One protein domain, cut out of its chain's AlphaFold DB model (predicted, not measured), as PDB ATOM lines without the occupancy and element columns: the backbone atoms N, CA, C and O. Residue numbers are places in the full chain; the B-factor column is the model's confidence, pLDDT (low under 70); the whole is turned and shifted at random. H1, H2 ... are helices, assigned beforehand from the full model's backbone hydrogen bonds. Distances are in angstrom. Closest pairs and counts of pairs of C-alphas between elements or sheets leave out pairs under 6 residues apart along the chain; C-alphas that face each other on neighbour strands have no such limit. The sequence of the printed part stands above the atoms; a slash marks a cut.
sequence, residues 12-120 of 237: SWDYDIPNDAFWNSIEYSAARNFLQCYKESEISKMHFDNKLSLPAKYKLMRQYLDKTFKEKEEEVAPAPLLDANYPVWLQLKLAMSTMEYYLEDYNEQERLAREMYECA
ATOM      1  N   SER A  12     -11.306  29.496 -13.171       65.75
ATOM      2  CA  SER A  12     -10.588  28.551 -14.048       65.75
ATOM      3  C   SER A  12      -9.628  27.627 -13.288       65.75
ATOM      4  O   SER A  12      -9.159  26.622 -13.824       65.75
ATOM      5  N   TRP A  13      -9.337  27.953 -12.027       68.56
ATOM      6  CA  TRP A  13      -8.580  27.117 -11.111       68.56
ATOM      7  C   TRP A  13      -9.424  26.403 -10.054       68.56
ATOM      8  O   TRP A  13      -8.850  25.865  -9.118       68.56
ATOM      9  N   ASP A  14     -10.741  26.323 -10.183       75.75
ATOM     10  CA  ASP A  14     -11.515  25.396  -9.361       75.75
ATOM     11  C   ASP A  14     -11.624  24.036 -10.067       75.75
ATOM     12  O   ASP A  14     -11.819  23.950 -11.277       75.75
ATOM     13  N   TYR A  15     -11.468  22.964  -9.300       77.06
ATOM     14  CA  TYR A  15     -11.626  21.580  -9.729       77.06
ATOM     15  C   TYR A  15     -12.434  20.804  -8.686       77.06
ATOM     16  O   TYR A  15     -12.257  21.022  -7.482       77.06
ATOM     17  N   ASP A  16     -13.315  19.920  -9.151       81.56
ATOM     18  CA  ASP A  16     -14.158  19.102  -8.282       81.56
ATOM     19  C   ASP A  16     -13.336  17.910  -7.768       81.56
ATOM     20  O   ASP A  16     -12.819  17.104  -8.539       81.56
ATOM     21  N   ILE A  17     -13.169  17.829  -6.447       84.62
ATOM     22  CA  ILE A  17     -12.402  16.766  -5.787       84.62
ATOM     23  C   ILE A  17     -13.381  15.685  -5.310       84.62
ATOM     24  O   ILE A  17     -14.422  16.041  -4.744       84.62
ATOM     25  N   PRO A  18     -13.082  14.384  -5.500       86.38
ATOM     26  CA  PRO A  18     -13.933  13.318  -4.988       86.38
ATOM     27  C   PRO A  18     -14.111  13.425  -3.469       86.38
ATOM     28  O   PRO A  18     -13.177  13.732  -2.736       86.38
ATOM     29  N   ASN A  19     -15.328  13.177  -2.991       85.50
ATOM     30  CA  ASN A  19     -15.658  13.283  -1.571       85.50
ATOM     31  C   ASN A  19     -15.571  11.910  -0.894       85.50
ATOM     32  O   ASN A  19     -16.591  11.264  -0.644       85.50
ATOM     33  N   ASP A  20     -14.350  11.461  -0.617       87.75
ATOM     34  CA  ASP A  20     -14.078  10.216   0.103       87.75
ATOM     35  C   ASP A  20     -12.915  10.359   1.102       87.75
ATOM     36  O   ASP A  20     -12.254  11.396   1.199       87.75
ATOM     37  N   ALA A  21     -12.684   9.311   1.897       88.50
ATOM     38  CA  ALA A  21     -11.688   9.325   2.968       88.50
ATOM     39  C   ALA A  21     -10.242   9.509   2.471       88.50
ATOM     40  O   ALA A  21      -9.387   9.955   3.247       88.50
ATOM     41  N   PHE A  22      -9.938   9.192   1.209       93.06
ATOM     42  CA  PHE A  22      -8.622   9.437   0.643       93.06
ATOM     43  C   PHE A  22      -8.427  10.939   0.445       93.06
ATOM     44  O   PHE A  22      -7.510  11.513   1.039       93.06
ATOM     45  N   TRP A  23      -9.323  11.568  -0.314       93.00
ATOM     46  CA  TRP A  23      -9.201  12.963  -0.740       93.00
ATOM     47  C   TRP A  23      -9.523  13.979   0.350       93.00
ATOM     48  O   TRP A  23      -8.909  15.041   0.385       93.00
ATOM     49  N   ASN A  24     -10.409  13.647   1.292       90.00
ATOM     50  CA  ASN A  24     -10.841  14.578   2.340       90.00
ATOM     51  C   ASN A  24      -9.727  14.987   3.318       90.00
ATOM     52  O   ASN A  24      -9.894  15.963   4.047       90.00
ATOM     53  N   SER A  25      -8.605  14.259   3.362       90.81
ATOM     54  CA  SER A  25      -7.438  14.639   4.170       90.81
ATOM     55  C   SER A  25      -6.332  15.328   3.366       90.81
ATOM     56  O   SER A  25      -5.292  15.636   3.940       90.81
ATOM     57  N   ILE A  26      -6.487  15.459   2.048       93.44
ATOM     58  CA  ILE A  26      -5.483  16.034   1.151       93.44
ATOM     59  C   ILE A  26      -5.799  17.512   0.959       93.44
ATOM     60  O   ILE A  26      -6.955  17.897   0.793       93.44
ATOM     61  N   GLU A  27      -4.763  18.347   0.951       90.88
ATOM     62  CA  GLU A  27      -4.938  19.768   0.681       90.88
ATOM     63  C   GLU A  27      -5.532  20.007  -0.709       90.88
ATOM     64  O   GLU A  27      -5.124  19.394  -1.702       90.88
ATOM     65  N   TYR A  28      -6.480  20.943  -0.788       88.12
ATOM     66  CA  TYR A  28      -7.252  21.209  -2.004       88.12
ATOM     67  C   TYR A  28      -6.359  21.421  -3.235       88.12
ATOM     68  O   TYR A  28      -6.598  20.849  -4.299       88.12
ATOM     69  N   SER A  29      -5.301  22.221  -3.085       86.94
ATOM     70  CA  SER A  29      -4.350  22.536  -4.155       86.94
ATOM     71  C   SER A  29      -3.587  21.303  -4.647       86.94
ATOM     72  O   SER A  29      -3.408  21.151  -5.856       86.94
ATOM     73  N   ALA A  30      -3.184  20.401  -3.745       93.69
ATOM     74  CA  ALA A  30      -2.521  19.150  -4.100       93.69
ATOM     75  C   ALA A  30      -3.446  18.208  -4.861       93.69
ATOM     76  O   ALA A  30      -3.078  17.722  -5.932       93.69
ATOM     77  N   ALA A  31      -4.650  17.986  -4.333       94.94
ATOM     78  CA  ALA A  31      -5.647  17.142  -4.974       94.94
ATOM     79  C   ALA A  31      -6.005  17.675  -6.365       94.94
ATOM     80  O   ALA A  31      -5.930  16.938  -7.345       94.94
ATOM     81  N   ARG A  32      -6.295  18.977  -6.477       92.81
ATOM     82  CA  ARG A  32      -6.558  19.642  -7.756       92.81
ATOM     83  C   ARG A  32      -5.413  19.449  -8.749       92.81
ATOM     84  O   ARG A  32      -5.663  19.020  -9.871       92.81
ATOM     85  N   ASN A  33      -4.182  19.802  -8.373       95.19
ATOM     86  CA  ASN A  33      -3.052  19.770  -9.307       95.19
ATOM     87  C   ASN A  33      -2.788  18.345  -9.807       95.19
ATOM     88  O   ASN A  33      -2.509  18.156 -10.987       95.19
ATOM     89  N   PHE A  34      -2.941  17.347  -8.935       97.62
ATOM     90  CA  PHE A  34      -2.854  15.946  -9.322       97.62
ATOM     91  C   PHE A  34      -3.985  15.535 -10.269       97.62
ATOM     92  O   PHE A  34      -3.713  15.045 -11.359       97.62
ATOM     93  N   LEU A  35      -5.246  15.750  -9.885       95.56
ATOM     94  CA  LEU A  35      -6.404  15.265 -10.640       95.56
ATOM     95  C   LEU A  35      -6.491  15.884 -12.033       95.56
ATOM     96  O   LEU A  35      -6.841  15.194 -12.982       95.56
ATOM     97  N   GLN A  36      -6.110  17.155 -12.178       94.56
ATOM     98  CA  GLN A  36      -6.106  17.820 -13.478       94.56
ATOM     99  C   GLN A  36      -5.159  17.157 -14.493       94.56
ATOM    100  O   GLN A  36      -5.355  17.349 -15.692       94.56
ATOM    101  N   CYS A  37      -4.165  16.375 -14.050       96.75
ATOM    102  CA  CYS A  37      -3.262  15.636 -14.939       96.75
ATOM    103  C   CYS A  37      -3.934  14.445 -15.644       96.75
ATOM    104  O   CYS A  37      -3.322  13.858 -16.533       96.75
ATOM    105  N   TYR A  38      -5.156  14.074 -15.249       95.50
ATOM    106  CA  TYR A  38      -5.807  12.837 -15.671       95.50
ATOM    107  C   TYR A  38      -7.255  13.061 -16.095       95.50
ATOM    108  O   TYR A  38      -7.964  13.929 -15.587       95.50
ATOM    109  N   LYS A  39      -7.730  12.208 -16.998       92.44
ATOM    110  CA  LYS A  39      -9.153  12.046 -17.299       92.44
ATOM    111  C   LYS A  39      -9.819  11.200 -16.215       92.44
ATOM    112  O   LYS A  39      -9.192  10.327 -15.614       92.44
ATOM    113  N   GLU A  40     -11.130  11.356 -16.040       88.44
ATOM    114  CA  GLU A  40     -11.914  10.528 -15.105       88.44
ATOM    115  C   GLU A  40     -11.752   9.020 -15.362       88.44
ATOM    116  O   GLU A  40     -11.679   8.223 -14.424       88.44
ATOM    117  N   SER A  41     -11.629   8.613 -16.630       91.69
ATOM    118  CA  SER A  41     -11.437   7.210 -17.015       91.69
ATOM    119  C   SER A  41     -10.056   6.652 -16.654       91.69
ATOM    120  O   SER A  41      -9.900   5.434 -16.552       91.69
ATOM    121  N   GLU A  42      -9.059   7.515 -16.461       94.00
ATOM    122  CA  GLU A  42      -7.723   7.150 -15.981       94.00
ATOM    123  C   GLU A  42      -7.723   7.066 -14.453       94.00
ATOM    124  O   GLU A  42      -7.281   6.059 -13.900       94.00
ATOM    125  N   ILE A  43      -8.320   8.056 -13.778       92.62
ATOM    126  CA  ILE A  43      -8.481   8.082 -12.314       92.62
ATOM    127  C   ILE A  43      -9.246   6.846 -11.832       92.62
ATOM    128  O   ILE A  43      -8.839   6.210 -10.864       92.62
ATOM    129  N   SER A  44     -10.304   6.445 -12.544       89.75
ATOM    130  CA  SER A  44     -11.117   5.266 -12.199       89.75
ATOM    131  C   SER A  44     -10.340   3.942 -12.219       89.75
ATOM    132  O   SER A  44     -10.816   2.945 -11.678       89.75
ATOM    133  N   LYS A  45      -9.161   3.906 -12.853       93.88
ATOM    134  CA  LYS A  45      -8.273   2.731 -12.895       93.88
ATOM    135  C   LYS A  45      -7.180   2.775 -11.823       93.88
ATOM    136  O   LYS A  45      -6.459   1.792 -11.656       93.88
ATOM    137  N   MET A  46      -7.015   3.904 -11.136       95.69
ATOM    138  CA  MET A  46      -6.052   4.060 -10.050       95.69
ATOM    139  C   MET A  46      -6.600   3.470  -8.751       95.69
ATOM    140  O   MET A  46      -7.809   3.364  -8.549       95.69
ATOM    141  N   HIS A  47      -5.695   3.092  -7.852       95.38
ATOM    142  CA  HIS A  47      -6.042   2.539  -6.551       95.38
ATOM    143  C   HIS A  47      -5.615   3.504  -5.448       95.38
ATOM    144  O   HIS A  47      -4.425   3.725  -5.235       95.38
ATOM    145  N   PHE A  48      -6.593   4.049  -4.728       95.06
ATOM    146  CA  PHE A  48      -6.376   4.963  -3.611       95.06
ATOM    147  C   PHE A  48      -6.754   4.273  -2.297       95.06
ATOM    148  O   PHE A  48      -7.930   4.029  -2.028       95.06
ATOM    149  N   ASP A  49      -5.755   3.936  -1.477       92.62
ATOM    150  CA  ASP A  49      -5.987   3.298  -0.179       92.62
ATOM    151  C   ASP A  49      -6.287   4.347   0.905       92.62
ATOM    152  O   ASP A  49      -5.433   5.140   1.313       92.62
ATOM    153  N   ASN A  50      -7.523   4.312   1.410       92.31
ATOM    154  CA  ASN A  50      -8.021   5.189   2.470       92.31
ATOM    155  C   ASN A  50      -7.254   5.054   3.797       92.31
ATOM    156  O   ASN A  50      -7.336   5.955   4.631       92.31
ATOM    157  N   LYS A  51      -6.532   3.947   4.010       94.12
ATOM    158  CA  LYS A  51      -5.775   3.674   5.243       94.12
ATOM    159  C   LYS A  51      -4.387   4.312   5.254       94.12
ATOM    160  O   LYS A  51      -3.720   4.277   6.289       94.12
ATOM    161  N   LEU A  52      -3.936   4.879   4.136       95.81
ATOM    162  CA  LEU A  52      -2.630   5.525   4.055       95.81
ATOM    163  C   LEU A  52      -2.560   6.764   4.953       95.81
ATOM    164  O   LEU A  52      -3.493   7.567   5.018       95.81
ATOM    165  N   SER A  53      -1.411   6.947   5.607       96.31
ATOM    166  CA  SER A  53      -1.087   8.208   6.275       96.31
ATOM    167  C   SER A  53      -0.994   9.345   5.255       96.31
ATOM    168  O   SER A  53      -0.718   9.108   4.079       96.31
ATOM    169  N   LEU A  54      -1.186  10.591   5.692       95.62
ATOM    170  CA  LEU A  54      -1.161  11.743   4.786       95.62
ATOM    171  C   LEU A  54       0.138  11.834   3.943       95.62
ATOM    172  O   LEU A  54       0.024  11.943   2.722       95.62
ATOM    173  N   PRO A  55       1.354  11.669   4.505       96.75
ATOM    174  CA  PRO A  55       2.574  11.610   3.692       96.75
ATOM    175  C   PRO A  55       2.590  10.441   2.698       96.75
ATOM    176  O   PRO A  55       3.060  10.584   1.570       96.75
ATOM    177  N   ALA A  56       2.043   9.279   3.075       97.94
ATOM    178  CA  ALA A  56       1.959   8.129   2.178       97.94
ATOM    179  C   ALA A  56       0.975   8.362   1.017       97.94
ATOM    180  O   ALA A  56       1.229   7.883  -0.087       97.94
ATOM    181  N   LYS A  57      -0.093   9.145   1.225       98.19
ATOM    182  CA  LYS A  57      -0.997   9.584   0.147       98.19
ATOM    183  C   LYS A  57      -0.272  10.473  -0.868       98.19
ATOM    184  O   LYS A  57      -0.340  10.191  -2.063       98.19
ATOM    185  N   TYR A  58       0.485  11.476  -0.409       98.31
ATOM    186  CA  TYR A  58       1.296  12.321  -1.298       98.31
ATOM    187  C   TYR A  58       2.359  11.518  -2.048       98.31
ATOM    188  O   TYR A  58       2.543  11.707  -3.249       98.31
ATOM    189  N   LYS A  59       3.000  10.552  -1.380       98.38
ATOM    190  CA  LYS A  59       3.961   9.647  -2.021       98.38
ATOM    191  C   LYS A  59       3.311   8.777  -3.102       98.38
ATOM    192  O   LYS A  59       3.888   8.621  -4.174       98.38
ATOM    193  N   LEU A  60       2.113   8.245  -2.856       98.50
ATOM    194  CA  LEU A  60       1.356   7.481  -3.853       98.50
ATOM    195  C   LEU A  60       1.001   8.347  -5.074       98.50
ATOM    196  O   LEU A  60       1.229   7.945  -6.214       98.50
ATOM    197  N   MET A  61       0.497   9.561  -4.848       98.50
ATOM    198  CA  MET A  61       0.217  10.521  -5.924       98.50
ATOM    199  C   MET A  61       1.487  10.867  -6.711       98.50
ATOM    200  O   MET A  61       1.477  10.883  -7.942       98.50
ATOM    201  N   ARG A  62       2.615  11.067  -6.021       98.62
ATOM    202  CA  ARG A  62       3.914  11.312  -6.653       98.62
ATOM    203  C   ARG A  62       4.354  10.156  -7.553       98.62
ATOM    204  O   ARG A  62       4.810  10.418  -8.663       98.62
ATOM    205  N   GLN A  63       4.153   8.909  -7.123       98.62
ATOM    206  CA  GLN A  63       4.455   7.708  -7.915       98.62
ATOM    207  C   GLN A  63       3.602   7.613  -9.186       98.62
ATOM    208  O   GLN A  63       4.121   7.270 -10.250       98.62
ATOM    209  N   TYR A  64       2.308   7.941  -9.106       98.69
ATOM    210  CA  TYR A  64       1.452   8.003 -10.294       98.69
ATOM    211  C   TYR A  64       1.936   9.064 -11.287       98.69
ATOM    212  O   TYR A  64       1.992   8.793 -12.487       98.69
ATOM    213  N   LEU A  65       2.342  10.240 -10.796       98.81
ATOM    214  CA  LEU A  65       2.885  11.305 -11.642       98.81
ATOM    215  C   LEU A  65       4.197  10.889 -12.323       98.81
ATOM    216  O   LEU A  65       4.348  11.154 -13.512       98.81
ATOM    217  N   ASP A  66       5.112  10.210 -11.620       98.62
ATOM    218  CA  ASP A  66       6.358   9.691 -12.217       98.62
ATOM    219  C   ASP A  66       6.082   8.714 -13.352       98.62
ATOM    220  O   ASP A  66       6.631   8.849 -14.447       98.62
ATOM    221  N   LYS A  67       5.213   7.733 -13.086       98.56
ATOM    222  CA  LYS A  67       4.829   6.732 -14.079       98.56
ATOM    223  C   LYS A  67       4.227   7.403 -15.314       98.56
ATOM    224  O   LYS A  67       4.653   7.119 -16.426       98.56
ATOM    225  N   THR A  68       3.302   8.333 -15.099       98.50
ATOM    226  CA  THR A  68       2.610   9.049 -16.177       98.50
ATOM    227  C   THR A  68       3.564   9.914 -16.989       98.50
ATOM    228  O   THR A  68       3.499   9.914 -18.212       98.50
ATOM    229  N   PHE A  69       4.476  10.634 -16.334       98.56
ATOM    230  CA  PHE A  69       5.475  11.441 -17.030       98.56
ATOM    231  C   PHE A  69       6.372  10.573 -17.910       98.56
ATOM    232  O   PHE A  69       6.575  10.900 -19.074       98.56
ATOM    233  N   LYS A  70       6.836   9.429 -17.390       98.50
ATOM    234  CA  LYS A  70       7.631   8.471 -18.163       98.50
ATOM    235  C   LYS A  70       6.865   7.922 -19.373       98.50
ATOM    236  O   LYS A  70       7.404   7.931 -20.471       98.50
ATOM    237  N   GLU A  71       5.619   7.488 -19.187       98.25
ATOM    238  CA  GLU A  71       4.774   6.992 -20.285       98.25
ATOM    239  C   GLU A  71       4.561   8.069 -21.362       98.25
ATOM    240  O   GLU A  71       4.654   7.785 -22.553       98.25
ATOM    241  N   LYS A  72       4.349   9.328 -20.961       98.00
ATOM    242  CA  LYS A  72       4.168  10.453 -21.892       98.00
ATOM    243  C   LYS A  72       5.446  10.838 -22.637       98.00
ATOM    244  O   LYS A  72       5.356  11.204 -23.804       98.00
ATOM    245  N   GLU A  73       6.610  10.746 -21.997       98.06
ATOM    246  CA  GLU A  73       7.915  10.892 -22.662       98.06
ATOM    247  C   GLU A  73       8.148   9.767 -23.688       98.06
ATOM    248  O   GLU A  73       8.611  10.022 -24.795       98.06
ATOM    249  N   GLU A  74       7.776   8.524 -23.365       98.19
ATOM    250  CA  GLU A  74       7.892   7.386 -24.289       98.19
ATOM    251  C   GLU A  74       6.943   7.509 -25.496       98.19
ATOM    252  O   GLU A  74       7.337   7.193 -26.618       98.19
ATOM    253  N   GLU A  75       5.717   8.004 -25.295       98.00
ATOM    254  CA  GLU A  75       4.716   8.209 -26.358       98.00
ATOM    255  C   GLU A  75       5.162   9.208 -27.438       98.00
ATOM    256  O   GLU A  75       4.781   9.068 -28.601       98.00
ATOM    257  N   VAL A  76       5.936  10.229 -27.060       98.12
ATOM    258  CA  VAL A  76       6.361  11.323 -27.955       98.12
ATOM    259  C   VAL A  76       7.817  11.203 -28.413       98.12
ATOM    260  O   VAL A  76       8.301  12.040 -29.182       98.12
ATOM    261  N   ALA A  77       8.503  10.137 -27.993       96.00
ATOM    262  CA  ALA A  77       9.878   9.858 -28.369       96.00
ATOM    263  C   ALA A  77      10.053   9.800 -29.906       96.00
ATOM    264  O   ALA A  77       9.187   9.287 -30.622       96.00
ATOM    265  N   PRO A  78      11.186  10.297 -30.446       96.38
ATOM    266  CA  PRO A  78      12.396  10.727 -29.737       96.38
ATOM    267  C   PRO A  78      12.386  12.192 -29.264       96.38
ATOM    268  O   PRO A  78      13.387  12.641 -28.708       96.38
ATOM    269  N   ALA A  79      11.314  12.951 -29.511       97.12
ATOM    270  CA  ALA A  79      11.223  14.324 -29.025       97.12
ATOM    271  C   ALA A  79      10.957  14.336 -27.507       97.12
ATOM    272  O   ALA A  79      10.192  13.497 -27.034       97.12
ATOM    273  N   PRO A  80      11.535  15.275 -26.737       96.88
ATOM    274  CA  PRO A  80      11.163  15.468 -25.338       96.88
ATOM    275  C   PRO A  80       9.692  15.880 -25.202       96.88
ATOM    276  O   PRO A  80       9.193  16.684 -25.999       96.88
ATOM    277  N   LEU A  81       9.010  15.432 -24.144       98.19
ATOM    278  CA  LEU A  81       7.629  15.847 -23.852       98.19
ATOM    279  C   LEU A  81       7.498  17.367 -23.716       98.19
ATOM    280  O   LEU A  81       6.473  17.932 -24.099       98.19
ATOM    281  N   LEU A  82       8.541  18.026 -23.204       97.75
ATOM    282  CA  LEU A  82       8.636  19.484 -23.141       97.75
ATOM    283  C   LEU A  82       8.350  20.137 -24.503       97.75
ATOM    284  O   LEU A  82       7.569  21.086 -24.571       97.75
ATOM    285  N   ASP A  83       8.959  19.608 -25.564       97.50
ATOM    286  CA  ASP A  83       8.879  20.159 -26.917       97.50
ATOM    287  C   ASP A  83       7.609  19.689 -27.631       97.50
ATOM    288  O   ASP A  83       6.924  20.473 -28.289       97.50
ATOM    289  N   ALA A  84       7.262  18.409 -27.471       97.62
ATOM    290  CA  ALA A  84       6.108  17.806 -28.128       97.62
ATOM    291  C   ALA A  84       4.768  18.288 -27.543       97.62
ATOM    292  O   ALA A  84       3.781  18.418 -28.271       97.62
ATOM    293  N   ASN A  85       4.705  18.534 -26.229       97.62
ATOM    294  CA  ASN A  85       3.486  18.936 -25.531       97.62
ATOM    295  C   ASN A  85       3.783  19.708 -24.229       97.62
ATOM    296  O   ASN A  85       3.529  19.233 -23.115       97.62
ATOM    297  N   TYR A  86       4.263  20.947 -24.378       97.44
ATOM    298  CA  TYR A  86       4.560  21.845 -23.256       97.44
ATOM    299  C   TYR A  86       3.431  21.962 -22.206       97.44
ATOM    300  O   TYR A  86       3.736  21.922 -21.011       97.44
ATOM    301  N   PRO A  87       2.133  22.102 -22.570       96.88
ATOM    302  CA  PRO A  87       1.061  22.178 -21.576       96.88
ATOM    303  C   PRO A  87       0.988  20.960 -20.648       96.88
ATOM    304  O   PRO A  87       0.879  21.145 -19.435       96.88
ATOM    305  N   VAL A  88       1.090  19.743 -21.192       97.62
ATOM    306  CA  VAL A  88       1.075  18.502 -20.396       97.62
ATOM    307  C   VAL A  88       2.343  18.386 -19.555       97.62
ATOM    308  O   VAL A  88       2.258  18.075 -18.366       97.62
ATOM    309  N   TRP A  89       3.505  18.708 -20.132       98.56
ATOM    310  CA  TRP A  89       4.772  18.744 -19.400       98.56
ATOM    311  C   TRP A  89       4.687  19.664 -18.174       98.56
ATOM    312  O   TRP A  89       4.952  19.238 -17.048       98.56
ATOM    313  N   LEU A  90       4.242  20.909 -18.372       97.94
ATOM    314  CA  LEU A  90       4.135  21.898 -17.302       97.94
ATOM    315  C   LEU A  90       3.143  21.441 -16.230       97.94
ATOM    316  O   LEU A  90       3.401  21.597 -15.041       97.94
ATOM    317  N   GLN A  91       2.006  20.882 -16.640       97.25
ATOM    318  CA  GLN A  91       0.977  20.415 -15.722       97.25
ATOM    319  C   GLN A  91       1.488  19.299 -14.799       97.25
ATOM    320  O   GLN A  91       1.311  19.388 -13.582       97.25
ATOM    321  N   LEU A  92       2.189  18.307 -15.356       98.56
ATOM    322  CA  LEU A  92       2.806  17.231 -14.579       98.56
ATOM    323  C   LEU A  92       3.888  17.775 -13.637       98.56
ATOM    324  O   LEU A  92       3.873  17.453 -12.450       98.56
ATOM    325  N   LYS A  93       4.772  18.660 -14.116       98.44
ATOM    326  CA  LYS A  93       5.823  19.281 -13.287       98.44
ATOM    327  C   LYS A  93       5.249  20.095 -12.124       98.44
ATOM    328  O   LYS A  93       5.769  20.019 -11.010       98.44
ATOM    329  N   LEU A  94       4.154  20.826 -12.344       97.62
ATOM    330  CA  LEU A  94       3.445  21.556 -11.288       97.62
ATOM    331  C   LEU A  94       2.856  20.612 -10.235       97.62
ATOM    332  O   LEU A  94       2.981  20.873  -9.037       97.62
ATOM    333  N   ALA A  95       2.231  19.513 -10.663       98.38
ATOM    334  CA  ALA A  95       1.692  18.515  -9.749       98.38
ATOM    335  C   ALA A  95       2.803  17.838  -8.935       98.38
ATOM    336  O   ALA A  95       2.671  17.729  -7.718       98.38
ATOM    337  N   MET A  96       3.922  17.478  -9.573       98.75
ATOM    338  CA  MET A  96       5.103  16.914  -8.906       98.75
ATOM    339  C   MET A  96       5.673  17.884  -7.869       98.75
ATOM    340  O   MET A  96       5.753  17.524  -6.702       98.75
ATOM    341  N   SER A  97       5.944  19.136  -8.254       98.31
ATOM    342  CA  SER A  97       6.397  20.201  -7.341       98.31
ATOM    343  C   SER A  97       5.448  20.376  -6.147       98.31
ATOM    344  O   SER A  97       5.878  20.572  -5.012       98.31
ATOM    345  N   THR A  98       4.138  20.250  -6.378       97.62
ATOM    346  CA  THR A  98       3.146  20.312  -5.296       97.62
ATOM    347  C   THR A  98       3.266  19.122  -4.346       97.62
ATOM    348  O   THR A  98       3.144  19.315  -3.142       97.62
ATOM    349  N   MET A  99       3.519  17.907  -4.842       98.12
ATOM    350  CA  MET A  99       3.751  16.752  -3.966       98.12
ATOM    351  C   MET A  99       5.010  16.950  -3.120       98.12
ATOM    352  O   MET A  99       4.957  16.715  -1.915       98.12
ATOM    353  N   GLU A 100       6.102  17.442  -3.717       98.31
ATOM    354  CA  GLU A 100       7.361  17.668  -2.995       98.31
ATOM    355  C   GLU A 100       7.223  18.698  -1.873       98.31
ATOM    356  O   GLU A 100       7.788  18.513  -0.798       98.31
ATOM    357  N   TYR A 101       6.392  19.732  -2.060       96.56
ATOM    358  CA  TYR A 101       6.051  20.672  -0.988       96.56
ATOM    359  C   TYR A 101       5.503  19.960   0.255       96.56
ATOM    360  O   TYR A 101       5.936  20.231   1.373       96.56
ATOM    361  N   TYR A 102       4.544  19.051   0.067       96.06
ATOM    362  CA  TYR A 102       3.890  18.343   1.171       96.06
ATOM    363  C   TYR A 102       4.702  17.169   1.716       96.06
ATOM    364  O   TYR A 102       4.460  16.728   2.839       96.06
ATOM    365  N   LEU A 103       5.647  16.661   0.931       96.81
ATOM    366  CA  LEU A 103       6.654  15.700   1.375       96.81
ATOM    367  C   LEU A 103       7.852  16.382   2.055       96.81
ATOM    368  O   LEU A 103       8.722  15.684   2.567       96.81
ATOM    369  N   GLU A 104       7.874  17.719   2.081       96.50
ATOM    370  CA  GLU A 104       8.963  18.555   2.595       96.50
ATOM    371  C   GLU A 104      10.314  18.333   1.886       96.50
ATOM    372  O   GLU A 104      11.370  18.680   2.422       96.50
ATOM    373  N   ASP A 105      10.302  17.825   0.647       97.75
ATOM    374  CA  ASP A 105      11.494  17.744  -0.207       97.75
ATOM    375  C   ASP A 105      11.679  19.051  -0.990       97.75
ATOM    376  O   ASP A 105      11.491  19.154  -2.204       97.75
ATOM    377  N   TYR A 106      12.045  20.105  -0.261       97.00
ATOM    378  CA  TYR A 106      12.230  21.434  -0.847       97.00
ATOM    379  C   TYR A 106      13.388  21.499  -1.854       97.00
ATOM    380  O   TYR A 106      13.412  22.406  -2.686       97.00
ATOM    381  N   ASN A 107      14.332  20.551  -1.809       97.31
ATOM    382  CA  ASN A 107      15.432  20.482  -2.771       97.31
ATOM    383  C   ASN A 107      14.917  20.034  -4.141       97.31
ATOM    384  O   ASN A 107      15.184  20.696  -5.148       97.31
ATOM    385  N   GLU A 108      14.144  18.948  -4.176       98.12
ATOM    386  CA  GLU A 108      13.521  18.477  -5.409       98.12
ATOM    387  C   GLU A 108      12.461  19.466  -5.909       98.12
ATOM    388  O   GLU A 108      12.398  19.773  -7.105       98.12
ATOM    389  N   GLN A 109      11.693  20.061  -4.992       98.19
ATOM    390  CA  GLN A 109      10.749  21.120  -5.331       98.19
ATOM    391  C   GLN A 109      11.442  22.308  -6.022       98.19
ATOM    392  O   GLN A 109      10.967  22.794  -7.054       98.19
ATOM    393  N   GLU A 110      12.578  22.775  -5.483       98.44
ATOM    394  CA  GLU A 110      13.358  23.859  -6.085       98.44
ATOM    395  C   GLU A 110      13.884  23.461  -7.468       98.44
ATOM    396  O   GLU A 110      13.798  24.264  -8.401       98.44
ATOM    397  N   ARG A 111      14.375  22.225  -7.632       98.62
ATOM    398  CA  ARG A 111      14.862  21.709  -8.919       98.62
ATOM    399  C   ARG A 111      13.779  21.778  -9.997       98.62
ATOM    400  O   ARG A 111      14.020  22.347 -11.061       98.62
ATOM    401  N   LEU A 112      12.579  21.273  -9.703       98.50
ATOM    402  CA  LEU A 112      11.437  21.307 -10.625       98.50
ATOM    403  C   LEU A 112      11.014  22.745 -10.954       98.50
ATOM    404  O   LEU A 112      10.733  23.072 -12.109       98.50
ATOM    405  N   ALA A 113      10.986  23.632  -9.958       98.31
ATOM    406  CA  ALA A 113      10.621  25.032 -10.162       98.31
ATOM    407  C   ALA A 113      11.646  25.802 -11.014       98.31
ATOM    408  O   ALA A 113      11.258  26.658 -11.813       98.31
ATOM    409  N   ARG A 114      12.939  25.482 -10.887       98.50
ATOM    410  CA  ARG A 114      14.008  26.035 -11.735       98.50
ATOM    411  C   ARG A 114      13.911  25.536 -13.169       98.50
ATOM    412  O   ARG A 114      13.949  26.357 -14.079       98.50
ATOM    413  N   GLU A 115      13.668  24.244 -13.362       98.44
ATOM    414  CA  GLU A 115      13.434  23.660 -14.688       98.44
ATOM    415  C   GLU A 115      12.244  24.342 -15.390       98.44
ATOM    416  O   GLU A 115      12.354  24.797 -16.528       98.44
ATOM    417  N   MET A 116      11.123  24.536 -14.682       98.44
ATOM    418  CA  MET A 116       9.964  25.279 -15.203       98.44
ATOM    419  C   MET A 116      10.276  26.741 -15.549       98.44
ATOM    420  O   MET A 116       9.662  27.287 -16.465       98.44
ATOM    421  N   TYR A 117      11.190  27.389 -14.822       98.12
ATOM    422  CA  TYR A 117      11.620  28.759 -15.103       98.12
ATOM    423  C   TYR A 117      12.517  28.843 -16.345       98.12
ATOM    424  O   TYR A 117      12.333  29.731 -17.180       98.12
ATOM    425  N   GLU A 118      13.475  27.926 -16.468       98.00
ATOM    426  CA  GLU A 118      14.452  27.879 -17.560       98.00
ATOM    427  C   GLU A 118      13.790  27.514 -18.893       98.00
ATOM    428  O   GLU A 118      14.043  28.169 -19.904       98.00
ATOM    429  N   CYS A 119      12.869  26.548 -18.873       97.00
ATOM    430  CA  CYS A 119      12.146  26.066 -20.052       97.00
ATOM    431  C   CYS A 119      10.845  26.839 -20.343       97.00
ATOM    432  O   CYS A 119      10.025  26.412 -21.154       97.00
ATOM    433  N   ALA A 120      10.597  27.964 -19.666       97.19
ATOM    434  CA  ALA A 120       9.378  28.739 -19.861       97.19
ATOM    435  C   ALA A 120       9.324  29.383 -21.268       97.19
ATOM    436  O   ALA A 120      10.209  30.171 -21.612       97.19
TER     437      ALA A 120
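What this domain is: This is residues 12 to 120 of the 237 residues of an uncharacterized protein of Mollisia scopiformis (UniProt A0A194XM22). The longest helix, H3, packs side by side with H5, the middle helix; H6 folds back along H5, and short H1 packs slantwise on it. The printed part has 109 residues, six named helices, H1 to H6 in order, and no named strand: all helix. It is compact, radius of gyration of the C-alphas 14.0 A, spanning 40 by 31 by 26 A.

Where its parts are: H3, residues 54 to 76, is 33.6 A long; H5, 86 to 103, 25.5 A; H6, 106 to 118, 18.0 A, ending at C-alpha 118 (14.452, 27.879, -17.560). H1, 28 to 35, begins at C-alpha 28 (-7.252, 21.209, -2.004). H2 is 40 to 43, H4 81 to 84.

How they stand to each other: H3 touches H5, closest C-alphas Tyr 58 and Met 99, 5.7 A, opposite ways at a shallow 22 degrees. H5 and H6 form a hairpin, closest C-alphas Ser 97 and Gln 109, 4.9 A. H1 touches residues 91 to 99 of H5, closest C-alphas Asn 33 and Ala 95, 4.9 A. H4 touches H5 only at the corner; H2 touches no helix. O i to N i+4 pairs are within hydrogen-bond range throughout H1, H3 and H6, 13 of 14 in H5; H2 and H4 are too short.

The domain as a whole: The printed part has no cut and no long link. Residues 12 to 13 are under pLDDT 70.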